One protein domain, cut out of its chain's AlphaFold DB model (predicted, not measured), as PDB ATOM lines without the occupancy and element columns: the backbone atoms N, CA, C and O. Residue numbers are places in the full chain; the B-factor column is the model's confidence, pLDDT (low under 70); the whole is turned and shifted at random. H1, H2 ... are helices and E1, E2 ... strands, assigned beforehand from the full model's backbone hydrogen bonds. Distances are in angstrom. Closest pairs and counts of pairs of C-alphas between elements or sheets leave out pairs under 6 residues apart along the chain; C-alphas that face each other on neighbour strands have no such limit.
ATOM      1  N   ILE A 147     -37.797   6.575-103.550       71.50
ATOM      2  CA  ILE A 147     -38.905   6.212-102.656       71.50
ATOM      3  C   ILE A 147     -40.197   6.690-103.322       71.50
ATOM      4  O   ILE A 147     -40.238   7.817-103.826       71.50
ATOM      5  N   GLY A 148     -41.209   5.826-103.388       74.75
ATOM      6  CA  GLY A 148     -42.451   6.079-104.113       74.75
ATOM      7  C   GLY A 148     -42.312   6.056-105.639       74.75
ATOM      8  O   GLY A 148     -43.187   6.570-106.331       74.75
ATOM      9  N   ALA A 149     -41.225   5.497-106.186       73.19
ATOM     10  CA  ALA A 149     -41.043   5.379-107.640       73.19
ATOM     11  C   ALA A 149     -41.934   4.297-108.277       73.19
ATOM     12  O   ALA A 149     -42.057   4.237-109.499       73.19
ATOM     13  N   TYR A 150     -42.539   3.437-107.459       71.25
ATOM     14  CA  TYR A 150     -43.405   2.351-107.897       71.25
ATOM     15  C   TYR A 150     -44.843   2.628-107.459       71.25
ATOM     16  O   TYR A 150     -45.107   2.803-106.275       71.25
ATOM     17  N   GLU A 151     -45.767   2.663-108.423       64.44
ATOM     18  CA  GLU A 151     -47.186   2.985-108.193       64.44
ATOM     19  C   GLU A 151     -48.032   1.790-107.721       64.44
ATOM     20  O   GLU A 151     -49.208   1.963-107.400       64.44
ATOM     21  N   ALA A 152     -47.467   0.578-107.689       63.69
ATOM     22  CA  ALA A 152     -48.186  -0.607-107.230       63.69
ATOM     23  C   ALA A 152     -48.698  -0.414-105.791       63.69
ATOM     24  O   ALA A 152     -48.081   0.273-104.974       63.69
ATOM     25  N   SER A 153     -49.826  -1.042-105.456       61.84
ATOM     26  CA  SER A 153     -50.281  -1.099-104.071       61.84
ATOM     27  C   SER A 153     -49.319  -1.989-103.288       61.84
ATOM     28  O   SER A 153     -49.441  -3.208-103.324       61.84
ATOM     29  N   ARG A 154     -48.363  -1.367-102.596       72.94
ATOM     30  CA  ARG A 154     -47.429  -2.027-101.670       72.94
ATOM     31  C   ARG A 154     -46.445  -3.019-102.334       72.94
ATOM     32  O   ARG A 154     -46.395  -4.187-101.968       72.94
ATOM     33  N   PRO A 155     -45.584  -2.563-103.266       79.12
ATOM     34  CA  PRO A 155     -44.604  -3.413-103.961       79.12
ATOM     35  C   PRO A 155     -43.452  -3.898-103.068       79.12
ATOM     36  O   PRO A 155     -42.554  -4.597-103.535       79.12
ATOM     37  N   TRP A 156     -43.438  -3.458-101.812       86.38
ATOM     38  CA  TRP A 156     -42.405  -3.737-100.822       86.38
ATOM     39  C   TRP A 156     -42.917  -4.662 -99.720       86.38
ATOM     40  O   TRP A 156     -42.293  -4.777 -98.676       86.38
ATOM     41  N   GLU A 157     -44.049  -5.321 -99.947       90.94
ATOM     42  CA  GLU A 157     -44.623  -6.293 -99.030       90.94
ATOM     43  C   GLU A 157     -44.793  -7.634 -99.740       90.94
ATOM     44  O   GLU A 157     -44.987  -7.701-100.956       90.94
ATOM     45  N   GLY A 158     -44.736  -8.716 -98.977       93.50
ATOM     46  CA  GLY A 158     -44.926 -10.057 -99.508       93.50
ATOM     47  C   GLY A 158     -45.326 -11.057 -98.441       93.50
ATOM     48  O   GLY A 158     -45.524 -10.717 -97.273       93.50
ATOM     49  N   LEU A 159     -45.451 -12.309 -98.858       95.56
ATOM     50  CA  LEU A 159     -45.854 -13.415 -98.009       95.56
ATOM     51  C   LEU A 159     -44.911 -14.596 -98.218       95.56
ATOM     52  O   LEU A 159     -44.697 -15.057 -99.338       95.56
ATOM     53  N   LEU A 160     -44.400 -15.145 -97.119       95.62
ATOM     54  CA  LEU A 160     -43.833 -16.488 -97.110       95.62
ATOM     55  C   LEU A 160     -44.927 -17.470 -96.692       95.62
ATOM     56  O   LEU A 160     -45.545 -17.292 -95.644       95.62
ATOM     57  N   SER A 161     -45.163 -18.503 -97.501       95.25
ATOM     58  CA  SER A 161     -46.158 -19.534 -97.202       95.25
ATOM     59  C   SER A 161     -45.497 -20.804 -96.670       95.25
ATOM     60  O   SER A 161     -44.568 -21.337 -97.278       95.25
ATOM     61  N   GLU A 162     -46.001 -21.304 -95.546       95.56
ATOM     62  CA  GLU A 162     -45.676 -22.615 -94.990       95.56
ATOM     63  C   GLU A 162     -46.885 -23.543 -95.151       95.56
ATOM     64  O   GLU A 162     -48.025 -23.169 -94.882       95.56
ATOM     65  N   LEU A 163     -46.641 -24.769 -95.610       93.25
ATOM     66  CA  LEU A 163     -47.674 -25.716 -96.028       93.25
ATOM     67  C   LEU A 163     -47.515 -27.026 -95.263       93.25
ATOM     68  O   LEU A 163     -46.419 -27.585 -95.211       93.25
ATOM     69  N   THR A 164     -48.619 -27.577 -94.756       92.81
ATOM     70  CA  THR A 164     -48.649 -28.975 -94.310       92.81
ATOM     71  C   THR A 164     -49.373 -29.823 -95.341       92.81
ATOM     72  O   THR A 164     -50.555 -29.610 -95.616       92.81
ATOM     73  N   ILE A 165     -48.677 -30.826 -95.877       90.06
ATOM     74  CA  ILE A 165     -49.223 -31.781 -96.845       90.06
ATOM     75  C   ILE A 165     -49.424 -33.134 -96.155       90.06
ATOM     76  O   ILE A 165     -48.530 -33.642 -95.477       90.06
ATOM     77  N   ARG A 166     -50.603 -33.740 -96.328       87.75
ATOM     78  CA  ARG A 166     -50.907 -35.114 -95.900       87.75
ATOM     79  C   ARG A 166     -51.675 -35.837 -96.998       87.75
ATOM     80  O   ARG A 166     -52.663 -35.313 -97.506       87.75
ATOM     81  N   ASN A 167     -51.256 -37.059 -97.331       84.62
ATOM     82  CA  ASN A 167     -51.897 -37.904 -98.351       84.62
ATOM     83  C   ASN A 167     -52.113 -37.169 -99.694       84.62
ATOM     84  O   ASN A 167     -53.220 -37.180-100.234       84.62
ATOM     85  N   GLY A 168     -51.080 -36.469-100.181       83.81
ATOM     86  CA  GLY A 168     -51.125 -35.737-101.455       83.81
ATOM     87  C   GLY A 168     -52.008 -34.482-101.453       83.81
ATOM     88  O   GLY A 168     -52.373 -33.984-102.515       83.81
ATOM     89  N   ARG A 169     -52.395 -33.959-100.279       89.12
ATOM     90  CA  ARG A 169     -53.266 -32.778-100.152       89.12
ATOM     91  C   ARG A 169     -52.752 -31.802 -99.110       89.12
ATOM     92  O   ARG A 169     -52.228 -32.217 -98.079       89.12
ATOM     93  N   VAL A 170     -52.964 -30.512 -99.353       93.56
ATOM     94  CA  VAL A 170     -52.731 -29.469 -98.350       93.56
ATOM     95  C   VAL A 170     -53.806 -29.580 -97.271       93.56
ATOM     96  O   VAL A 170     -54.995 -29.613 -97.580       93.56
ATOM     97  N   VAL A 171     -53.390 -29.673 -96.009       94.50
ATOM     98  CA  VAL A 171     -54.300 -29.736 -94.851       94.50
ATOM     99  C   VAL A 171     -54.272 -28.468 -94.010       94.50
ATOM    100  O   VAL A 171     -55.266 -28.169 -93.354       94.50
ATOM    101  N   SER A 172     -53.179 -27.710 -94.062       95.81
ATOM    102  CA  SER A 172     -53.082 -26.387 -93.456       95.81
ATOM    103  C   SER A 172     -52.059 -25.520 -94.183       95.81
ATOM    104  O   SER A 172     -51.142 -26.033 -94.838       95.81
ATOM    105  N   MET A 173     -52.245 -24.207 -94.074       97.62
ATOM    106  CA  MET A 173     -51.348 -23.189 -94.614       97.62
ATOM    107  C   MET A 173     -51.146 -22.090 -93.575       97.62
ATOM    108  O   MET A 173     -52.112 -21.639 -92.957       97.62
ATOM    109  N   GLU A 174     -49.911 -21.629 -93.431       98.06
ATOM    110  CA  GLU A 174     -49.569 -20.423 -92.687       98.06
ATOM    111  C   GLU A 174     -48.899 -19.413 -93.615       98.06
ATOM    112  O   GLU A 174     -48.153 -19.783 -94.521       98.06
ATOM    113  N   PHE A 175     -49.158 -18.132 -93.382       98.06
ATOM    114  CA  PHE A 175     -48.588 -17.033 -94.146       98.06
ATOM    115  C   PHE A 175     -47.898 -16.056 -93.205       98.06
ATOM    116  O   PHE A 175     -48.503 -15.546 -92.258       98.06
ATOM    117  N   ILE A 176     -46.622 -15.816 -93.481       98.06
ATOM    118  CA  ILE A 176     -45.744 -14.934 -92.723       98.06
ATOM    119  C   ILE A 176     -45.602 -13.637 -93.522       98.06
ATOM    120  O   ILE A 176     -45.158 -13.699 -94.672       98.06
ATOM    121  N   PRO A 177     -45.962 -12.478 -92.945       97.12
ATOM    122  CA  PRO A 177     -45.861 -11.206 -93.640       97.12
ATOM    123  C   PRO A 177     -44.395 -10.785 -93.760       97.12
ATOM    124  O   PRO A 177     -43.630 -10.870 -92.796       97.12
ATOM    125  N   LEU A 178     -44.013 -10.329 -94.949       94.50
ATOM    126  CA  LEU A 178     -42.678  -9.850 -95.275       94.50
ATOM    127  C   LEU A 178     -42.719  -8.357 -95.590       94.50
ATOM    128  O   LEU A 178     -43.623  -7.892 -96.282       94.50
ATOM    129  N   ASP A 179     -41.713  -7.636 -95.109       90.69
ATOM    130  CA  ASP A 179     -41.425  -6.246 -95.457       90.69
ATOM    131  C   ASP A 179     -40.052  -6.193 -96.130       90.69
ATOM    132  O   ASP A 179     -39.077  -6.738 -95.616       90.69
ATOM    133  N   LEU A 180     -39.987  -5.595 -97.314       86.44
ATOM    134  CA  LEU A 180     -38.769  -5.489 -98.109       86.44
ATOM    135  C   LEU A 180     -38.043  -4.163 -97.879       86.44
ATOM    136  O   LEU A 180     -36.943  -4.022 -98.403       86.44
ATOM    137  N   ASP A 181     -38.634  -3.221 -97.133       77.19
ATOM    138  CA  ASP A 181     -38.183  -1.838 -96.942       77.19
ATOM    139  C   ASP A 181     -37.765  -1.157 -98.265       77.19
ATOM    140  O   ASP A 181     -36.695  -1.393 -98.838       77.19
ATOM    141  N   GLU A 182     -38.583  -0.213 -98.742       77.31
ATOM    142  CA  GLU A 182     -38.264   0.619 -99.915       77.31
ATOM    143  C   GLU A 182     -36.947   1.412 -99.758       77.31
ATOM    144  O   GLU A 182     -36.389   1.932-100.730       77.31
ATOM    145  N   GLY A 183     -36.420   1.482 -98.538       70.81
ATOM    146  CA  GLY A 183     -35.194   2.157 -98.157       70.81
ATOM    147  C   GLY A 183     -35.437   3.378 -97.268       70.81
ATOM    148  O   GLY A 183     -34.495   4.131 -97.016       70.81
ATOM    149  N   GLU A 184     -36.665   3.600 -96.790       66.62
ATOM    150  CA  GLU A 184     -37.004   4.752 -95.942       66.62
ATOM    151  C   GLU A 184     -36.205   4.717 -94.633       66.62
ATOM    152  O   GLU A 184     -35.596   5.718 -94.253       66.62
ATOM    153  N   THR A 185     -36.082   3.544 -94.003       62.97
ATOM    154  CA  THR A 185     -35.376   3.377 -92.720       62.97
ATOM    155  C   THR A 185     -33.870   3.645 -92.825       62.97
ATOM    156  O   THR A 185     -33.210   3.948 -91.835       62.97
ATOM    157  N   TYR A 186     -33.299   3.548 -94.027       61.78
ATOM    158  CA  TYR A 186     -31.850   3.554 -94.239       61.78
ATOM    159  C   TYR A 186     -31.312   4.866 -94.812       61.78
ATOM    160  O   TYR A 186     -30.106   5.114 -94.752       61.78
ATOM    161  N   ARG A 187     -32.180   5.722 -95.358       62.03
ATOM    162  CA  ARG A 187     -31.767   6.919 -96.102       62.03
ATOM    163  C   ARG A 187     -31.221   8.042 -95.210       62.03
ATOM    164  O   ARG A 187     -30.403   8.829 -95.680       62.03
ATOM    165  N   SER A 188     -31.655   8.149 -93.951       57.97
ATOM    166  CA  SER A 188     -31.113   9.154 -93.018       57.97
ATOM    167  C   SER A 188     -29.782   8.745 -92.388       57.97
ATOM    168  O   SER A 188     -29.025   9.614 -91.952       57.97
ATOM    169  N   ASP A 189     -29.498   7.439 -92.362       57.16
ATOM    170  CA  ASP A 189     -28.497   6.848 -91.472       57.16
ATOM    171  C   ASP A 189     -27.299   6.231 -92.219       57.16
ATOM    172  O   ASP A 189     -26.276   5.944 -91.592       57.16
ATOM    173  N   LEU A 190     -27.392   6.031 -93.543       59.47
ATOM    174  CA  LEU A 190     -26.372   5.360 -94.359       59.47
ATOM    175  C   LEU A 190     -25.975   6.150 -95.621       59.47
ATOM    176  O   LEU A 190     -26.803   6.809 -96.246       59.47
ATOM    177  N   ASP A 191     -24.706   6.021 -96.029       67.00
ATOM    178  CA  ASP A 191     -24.212   6.454 -97.347       67.00
ATOM    179  C   ASP A 191     -24.827   5.606 -98.492       67.00
ATOM    180  O   ASP A 191     -25.302   4.487 -98.270       67.00
ATOM    181  N   ASP A 192     -24.743   6.094 -99.741       68.75
ATOM    182  CA  ASP A 192     -25.384   5.491-100.929       68.75
ATOM    183  C   ASP A 192     -25.067   3.994-101.137       68.75
ATOM    184  O   ASP A 192     -25.940   3.219-101.519       68.75
ATOM    185  N   ILE A 193     -23.831   3.548-100.879       70.12
ATOM    186  CA  ILE A 193     -23.430   2.147-101.119       70.12
ATOM    187  C   ILE A 193     -24.049   1.185-100.083       70.12
ATOM    188  O   ILE A 193     -24.695   0.223-100.497       70.12
ATOM    189  N   PRO A 194     -23.915   1.404 -98.757       68.19
ATOM    190  CA  PRO A 194     -24.611   0.584 -97.762       68.19
ATOM    191  C   PRO A 194     -26.140   0.577 -97.910       68.19
ATOM    192  O   PRO A 194     -26.747  -0.481 -97.748       68.19
ATOM    193  N   PHE A 195     -26.750   1.711 -98.272       70.31
ATOM    194  CA  PHE A 195     -28.181   1.804 -98.584       70.31
ATOM    195  C   PHE A 195     -28.587   0.824 -99.700       70.31
ATOM    196  O   PHE A 195     -29.481  -0.004 -99.513       70.31
ATOM    197  N   LEU A 196     -27.864   0.844-100.827       69.88
ATOM    198  CA  LEU A 196     -28.134  -0.037-101.968       69.88
ATOM    199  C   LEU A 196     -27.941  -1.523-101.640       69.88
ATOM    200  O   LEU A 196     -28.564  -2.361-102.273       69.88
ATOM    201  N   THR A 197     -27.119  -1.880-100.650       69.75
ATOM    202  CA  THR A 197     -26.927  -3.295-100.273       69.75
ATOM    203  C   THR A 197     -28.038  -3.885 -99.406       69.75
ATOM    204  O   THR A 197     -28.067  -5.102 -99.240       69.75
ATOM    205  N   ARG A 198     -28.915  -3.056 -98.822       66.06
ATOM    206  CA  ARG A 198     -29.916  -3.508 -97.835       66.06
ATOM    207  C   ARG A 198     -31.360  -3.348 -98.272       66.06
ATOM    208  O   ARG A 198     -32.181  -4.167 -97.884       66.06
ATOM    209  N   ARG A 199     -31.657  -2.319 -99.065       76.12
ATOM    210  CA  ARG A 199     -32.994  -2.095 -99.617       76.12
ATOM    211  C   ARG A 199     -33.529  -3.351-100.309       76.12
ATOM    212  O   ARG A 199     -32.780  -4.048-100.987       76.12
ATOM    213  N   GLY A 200     -34.828  -3.599-100.226       76.75
ATOM    214  CA  GLY A 200     -35.455  -4.598-101.079       76.75
ATOM    215  C   GLY A 200     -35.131  -6.043-100.715       76.75
ATOM    216  O   GLY A 200     -35.366  -6.927-101.536       76.75
ATOM    217  N   LEU A 201     -34.555  -6.290 -99.536       82.56
ATOM    218  CA  LEU A 201     -34.378  -7.626 -98.976       82.56
ATOM    219  C   LEU A 201     -35.505  -7.874 -97.979       82.56
ATOM    220  O   LEU A 201     -35.683  -7.078 -97.064       82.56
ATOM    221  N   ALA A 202     -36.245  -8.970 -98.145       88.62
ATOM    222  CA  ALA A 202     -37.329  -9.296 -97.231       88.62
ATOM    223  C   ALA A 202     -36.829  -9.578 -95.808       88.62
ATOM    224  O   ALA A 202     -35.957 -10.423 -95.585       88.62
ATOM    225  N   GLU A 203     -37.484  -8.942 -94.847       90.88
ATOM    226  CA  GLU A 203     -37.473  -9.289 -93.435       90.88
ATOM    227  C   GLU A 203     -38.893  -9.667 -92.994       90.88
ATOM    228  O   GLU A 203     -39.883  -9.314 -93.634       90.88
ATOM    229  N   ILE A 204     -39.017 -10.414 -91.893       94.69
ATOM    230  CA  ILE A 204     -40.335 -10.696 -91.313       94.69
ATOM    231  C   ILE A 204     -40.903  -9.379 -90.785       94.69
ATOM    232  O   ILE A 204     -40.304  -8.756 -89.905       94.69
ATOM    233  N   ALA A 205     -42.070  -8.984 -91.289       93.25
ATOM    234  CA  ALA A 205     -42.760  -7.796 -90.820       93.25
ATOM    235  C   ALA A 205     -43.169  -7.963 -89.350       93.25
ATOM    236  O   ALA A 205     -43.469  -9.060 -88.872       93.25
ATOM    237  N   VAL A 206     -43.225  -6.853 -88.612       92.19
ATOM    238  CA  VAL A 206     -43.558  -6.854 -87.181       92.19
ATOM    239  C   VAL A 206     -44.619  -5.809 -86.845       92.19
ATOM    240  O   VAL A 206     -44.828  -4.851 -87.583       92.19
ATOM    241  N   GLN A 207     -45.257  -5.967 -85.682       91.06
ATOM    242  CA  GLN A 207     -46.170  -4.975 -85.095       91.06
ATOM    243  C   GLN A 207     -47.319  -4.576 -86.046       91.06
ATOM    244  O   GLN A 207     -47.954  -5.443 -86.641       91.06
ATOM    245  N   GLU A 208     -47.608  -3.277 -86.150       92.06
ATOM    246  CA  GLU A 208     -48.699  -2.714 -86.952       92.06
ATOM    247  C   GLU A 208     -48.556  -3.043 -88.445       92.06
ATOM    248  O   GLU A 208     -49.550  -3.351 -89.097       92.06
ATOM    249  N   GLN A 209     -47.321  -3.084 -88.958       91.06
ATOM    250  CA  GLN A 209     -47.039  -3.427 -90.352       91.06
ATOM    251  C   GLN A 209     -47.432  -4.878 -90.661       91.06
ATOM    252  O   GLN A 209     -48.151  -5.137 -91.623       91.06
ATOM    253  N   ALA A 210     -47.033  -5.823 -89.802       95.25
ATOM    254  CA  ALA A 210     -47.437  -7.224 -89.932       95.25
ATOM    255  C   ALA A 210     -48.958  -7.386 -89.890       95.25
ATOM    256  O   ALA A 210     -49.524  -8.121 -90.695       95.25
ATOM    257  N   GLN A 211     -49.621  -6.693 -88.960       96.06
ATOM    258  CA  GLN A 211     -51.074  -6.745 -88.845       96.06
ATOM    259  C   GLN A 211     -51.752  -6.211 -90.112       96.06
ATOM    260  O   GLN A 211     -52.635  -6.881 -90.638       96.06
ATOM    261  N   SER A 212     -51.294  -5.073 -90.641       95.44
ATOM    262  CA  SER A 212     -51.852  -4.496 -91.864       95.44
ATOM    263  C   SER A 212     -51.685  -5.413 -93.079       95.44
ATOM    264  O   SER A 212     -52.642  -5.568 -93.829       95.44
ATOM    265  N   ILE A 213     -50.514  -6.035 -93.264       95.81
ATOM    266  CA  ILE A 213     -50.273  -6.973 -94.377       95.81
ATOM    267  C   ILE A 213     -51.240  -8.162 -94.298       95.81
ATOM    268  O   ILE A 213     -51.837  -8.565 -95.296       95.81
ATOM    269  N   LEU A 214     -51.408  -8.732 -93.101       97.94
ATOM    270  CA  LEU A 214     -52.268  -9.900 -92.905       97.94
ATOM    271  C   LEU A 214     -53.756  -9.568 -93.053       97.94
ATOM    272  O   LEU A 214     -54.494 -10.384 -93.600       97.94
ATOM    273  N   GLU A 215     -54.203  -8.402 -92.581       97.25
ATOM    274  CA  GLU A 215     -55.580  -7.927 -92.771       97.25
ATOM    275  C   GLU A 215     -55.888  -7.711 -94.260       97.25
ATOM    276  O   GLU A 215     -56.895  -8.224 -94.749       97.25
ATOM    277  N   ASP A 216     -54.974  -7.083 -95.007       96.06
ATOM    278  CA  ASP A 216     -55.113  -6.902 -96.457       96.06
ATOM    279  C   ASP A 216     -55.167  -8.256 -97.188       96.06
ATOM    280  O   ASP A 216     -56.016  -8.471 -98.057       96.06
ATOM    281  N   PHE A 217     -54.310  -9.213 -96.811       97.38
ATOM    282  CA  PHE A 217     -54.335 -10.561 -97.382       97.38
ATOM    283  C   PHE A 217     -55.643 -11.310 -97.080       97.38
ATOM    284  O   PHE A 217     -56.174 -12.006 -97.953       97.38
ATOM    285  N   ILE A 218     -56.197 -11.158 -95.872       98.12
ATOM    286  CA  ILE A 218     -57.503 -11.721 -95.497       98.12
ATOM    287  C   ILE A 218     -58.613 -11.107 -96.352       98.12
ATOM    288  O   ILE A 218     -59.418 -11.847 -96.917       98.12
ATOM    289  N   ASP A 219     -58.633  -9.782 -96.498       97.56
ATOM    290  CA  ASP A 219     -59.643  -9.071 -97.285       97.56
ATOM    291  C   ASP A 219     -59.581  -9.441 -98.772       97.56
ATOM    292  O   ASP A 219     -60.616  -9.602 -99.426       97.56
ATOM    293  N   LEU A 220     -58.376  -9.625 -99.320       96.56
ATOM    294  CA  LEU A 220     -58.186 -10.128-100.679       96.56
ATOM    295  C   LEU A 220     -58.679 -11.572-100.819       96.56
ATOM    296  O   LEU A 220     -59.404 -11.884-101.762       96.56
ATOM    297  N   SER A 221     -58.349 -12.440 -99.863       98.06
ATOM    298  CA  SER A 221     -58.762 -13.850 -99.860       98.06
ATOM    299  C   SER A 221     -60.281 -14.018 -99.714       98.06
ATOM    300  O   SER A 221     -60.885 -14.881-100.359       98.06
ATOM    301  N   ALA A 222     -60.934 -13.136 -98.952       97.88
ATOM    302  CA  ALA A 222     -62.383 -13.130 -98.766       97.88
ATOM    303  C   ALA A 222     -63.151 -12.889-100.078       97.88
ATOM    304  O   ALA A 222     -64.258 -13.405-100.245       97.88
ATOM    305  N   LYS A 223     -62.560 -12.177-101.053       96.50
ATOM    306  CA  LYS A 223     -63.150 -11.984-102.394       96.50
ATOM    307  C   LYS A 223     -63.300 -13.300-103.164       96.50
ATOM    308  O   LYS A 223     -64.186 -13.404-104.010       96.50
ATOM    309  N   TYR A 224     -62.488 -14.305-102.836       96.25
ATOM    310  CA  TYR A 224     -62.569 -15.661-103.383       96.25
ATOM    311  C   TYR A 224     -63.366 -16.626-102.493       96.25
ATOM    312  O   TYR A 224     -63.476 -17.808-102.812       96.25
ATOM    313  N   GLY A 225     -63.930 -16.145-101.379       96.81
ATOM    314  CA  GLY A 225     -64.642 -16.976-100.408       96.81
ATOM    315  C   GLY A 225     -63.731 -17.779 -99.475       96.81
ATOM    316  O   GLY A 225     -64.205 -18.725 -98.847       96.81
ATOM    317  N   THR A 226     -62.446 -17.424 -99.374       97.50
ATOM    318  CA  THR A 226     -61.505 -18.060 -98.446       97.50
ATOM    319  C   THR A 226     -61.449 -17.277 -97.139       97.50
ATOM    320  O   THR A 226     -61.130 -16.089 -97.129       97.50
ATOM    321  N   GLU A 227     -61.715 -17.954 -96.023       96.69
ATOM    322  CA  GLU A 227     -61.615 -17.379 -94.680       96.69
ATOM    323  C   GLU A 227     -60.309 -17.819 -94.006       96.69
ATOM    324  O   GLU A 227     -60.036 -19.010 -93.859       96.69
ATOM    325  N   LEU A 228     -59.508 -16.847 -93.571       97.50
ATOM    326  CA  LEU A 228     -58.259 -17.047 -92.834       97.50
ATOM    327  C   LEU A 228     -58.376 -16.419 -91.442       97.50
ATOM    328  O   LEU A 228     -59.137 -15.477 -91.225       97.50
ATOM    329  N   THR A 229     -57.592 -16.920 -90.487       97.56
ATOM    330  CA  THR A 229     -57.525 -16.349 -89.131       97.56
ATOM    331  C   THR A 229     -56.106 -15.946 -88.778       97.56
ATOM    332  O   THR A 229     -55.174 -16.671 -89.106       97.56
ATOM    333  N   ILE A 230     -55.927 -14.827 -88.073       97.56
ATOM    334  CA  ILE A 230     -54.604 -14.432 -87.574       97.56
ATOM    335  C   ILE A 230     -54.310 -15.173 -86.265       97.56
ATOM    336  O   ILE A 230     -55.093 -15.096 -85.315       97.56
ATOM    337  N   ARG A 231     -53.174 -15.873 -86.199       95.69
ATOM    338  CA  ARG A 231     -52.645 -16.525 -84.991       95.69
ATOM    339  C   ARG A 231     -51.142 -16.293 -84.914       95.69
ATOM    340  O   ARG A 231     -50.451 -16.475 -85.906       95.69
ATOM    341  N   ASP A 232     -50.654 -15.854 -83.757       92.88
ATOM    342  CA  ASP A 232     -49.220 -15.652 -83.488       92.88
ATOM    343  C   ASP A 232     -48.467 -14.853 -84.577       92.88
ATOM    344  O   ASP A 232     -47.318 -15.140 -84.904       92.88
ATOM    345  N   GLY A 233     -49.120 -13.828 -85.142       94.38
ATOM    346  CA  GLY A 233     -48.536 -12.973 -86.185       94.38
ATOM    347  C   GLY A 233     -48.498 -13.600 -87.582       94.38
ATOM    348  O   GLY A 233     -47.702 -13.175 -88.412       94.38
ATOM    349  N   ARG A 234     -49.335 -14.609 -87.839       97.62
ATOM    350  CA  ARG A 234     -49.452 -15.316 -89.121       97.62
ATOM    351  C   ARG A 234     -50.912 -15.432 -89.529       97.62
ATOM    352  O   ARG A 234     -51.766 -15.603 -88.659       97.62
ATOM    353  N   ALA A 235     -51.213 -15.385 -90.824       98.00
ATOM    354  CA  ALA A 235     -52.528 -15.812 -91.306       98.00
ATOM    355  C   ALA A 235     -52.536 -17.335 -91.464       98.00
ATOM    356  O   ALA A 235     -51.611 -17.905 -92.031       98.00
ATOM    357  N   VAL A 236     -53.569 -17.988 -90.940       98.12
ATOM    358  CA  VAL A 236     -53.680 -19.446 -90.855       98.12
ATOM    359  C   VAL A 236     -54.972 -19.905 -91.513       98.12
ATOM    360  O   VAL A 236     -56.053 -19.395 -91.192       98.12
ATOM    361  N   LEU A 237     -54.847 -20.898 -92.391       97.19
ATOM    362  CA  LEU A 237     -55.943 -21.649 -92.990       97.19
ATOM    363  C   LEU A 237     -55.842 -23.119 -92.581       97.19
ATOM    364  O   LEU A 237     -54.802 -23.750 -92.757       97.19
ATOM    365  N   GLU A 238     -56.954 -23.675 -92.109       95.06
ATOM    366  CA  GLU A 238     -57.099 -25.099 -91.814       95.06
ATOM    367  C   GLU A 238     -58.087 -25.704 -92.815       95.06
ATOM    368  O   GLU A 238     -59.255 -25.317 -92.852       95.06
ATOM    369  N   LEU A 239     -57.630 -26.657 -93.624       89.00
ATOM    370  CA  LEU A 239     -58.463 -27.400 -94.578       89.00
ATOM    371  C   LEU A 239     -58.909 -28.758 -94.007       89.00
ATOM    372  O   LEU A 239     -59.838 -29.388 -94.519       89.00
ATOM    373  N   GLU A 240     -58.267 -29.219 -92.928       71.56
ATOM    374  CA  GLU A 240     -58.579 -30.477 -92.248       71.56
ATOM    375  C   GLU A 240     -59.985 -30.424 -91.612       71.56
ATOM    376  O   GLU A 240     -60.183 -29.945 -90.499       71.56
ATOM    377  N   GLY A 241     -60.992 -30.914 -92.347       59.59
ATOM    378  CA  GLY A 241     -62.397 -30.950 -91.915       59.59
ATOM    379  C   GLY A 241     -63.400 -30.369 -92.914       59.59
ATOM    380  O   GLY A 241     -64.605 -30.565 -92.734       59.59
ATOM    381  N   MET A 242     -62.932 -29.714 -93.979       55.88
ATOM    382  CA  MET A 242     -63.781 -29.277 -95.088       55.88
ATOM    383  C   MET A 242     -64.178 -30.507 -95.922       55.88
ATOM    384  O   MET A 242     -63.320 -31.217 -96.445       55.88
ATOM    385  N   ARG A 243     -65.478 -30.827 -95.940       41.94
ATOM    386  CA  ARG A 243     -66.059 -31.965 -96.676       41.94
ATOM    387  C   ARG A 243     -66.332 -31.630 -98.130       41.94
ATOM    388  O   ARG A 243     -66.838 -30.515 -98.370       41.94
TER     389      ARG A 243
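Overview. This is residues 147 to 243 of the 243 residues of the protein "PGA_cap domain-containing protein" of Gemmatimonadetes bacterium (UniProt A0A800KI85). A long, twisted antiparallel sheet is built from two hairpins, the long E1 and E2 and the short E3 and E4, with the helix H3 over one face and the other face bare. Beyond one end of the long hairpin, a loose arm holding the short helices H1 and H2 lengthens the whole. The printed part has 97 residues with three named helices and four named strands, in the order E1 E2 H1 H2 H3 E3 E4; the sheet runs E1 E2 E4 E3, antiparallel throughout, and the class is mixed, helices and strands. It is loose, with a radius of gyration of the C-alphas of 16.5 A, and spans 56 by 26 by 21 A.

Along the chain. Start at Ile 147 and read on to C-alpha 157 at (-44.623, -6.293, -99.030), where E1, residues 157 to 166, begins its 29.7 A. E2, residues 169 to 179, covers 29.4 A and bends by 61 degrees at residue 172. Next come H1, residues 184 to 187, 5.7 A, and H2, residues 192 to 198, 10.5 A. Find C-alpha 207 at (-46.170, -4.975, -85.095); from there H3 runs 22.7 A to residue 222. E3, residues 229 to 231, covers 6.4 A, and E4, residues 234 to 238, covers 12.7 A and ends at C-alpha 238, (-57.099, -25.099, -91.814).

Arrangement. In the sheet, look first at the hairpin E1 and E2, where N 160 and O 176 are 2.9 A apart, within hydrogen-bond range. E2 and E4 are antiparallel neighbours, with N 175 and O 235 at 2.8 A. In the hairpin E3 and E4, N 231 and O 234 are 2.8 A apart. From edge strand E1 to edge strand E3 the strands' lines turn by 87 degrees. H3 is on the sheet, two layers with the helix on one face, at a height of 5.6 A. It stands up from the sheet, its line rising 44 degrees, and lies over E2 and, only just, over E4, with 3 C-alphas. Its closest C-alphas to E2 are Ala 210 and Pro 177, 5.7 A. Residues 203 to 204 pair antiparallel with residues 178 to 179 of E2. H1 and H2 are not on the sheet; they are close but not clearly touching, the closest C-alphas being Tyr 186 and Phe 195, 6.0 A. H3 has every O i to N i+4 pair within hydrogen-bond range, H2 has 2 of 3, and H1 is too short for such a pair.

Size, cuts and confidence. The C-alphas farthest apart are those of Asp 191 and Arg 243, 56.8 A. The printed part has no cut, and no link is long. Residues 188 to 193 and 220 to 225, of which 220 to 222 belong to H3, stand free. The mean pLDDT of the printed part is 85.0; look for values under 70 at residues 151 to 153, 184 to 192, 194, 196 to 198 and 241 to 243.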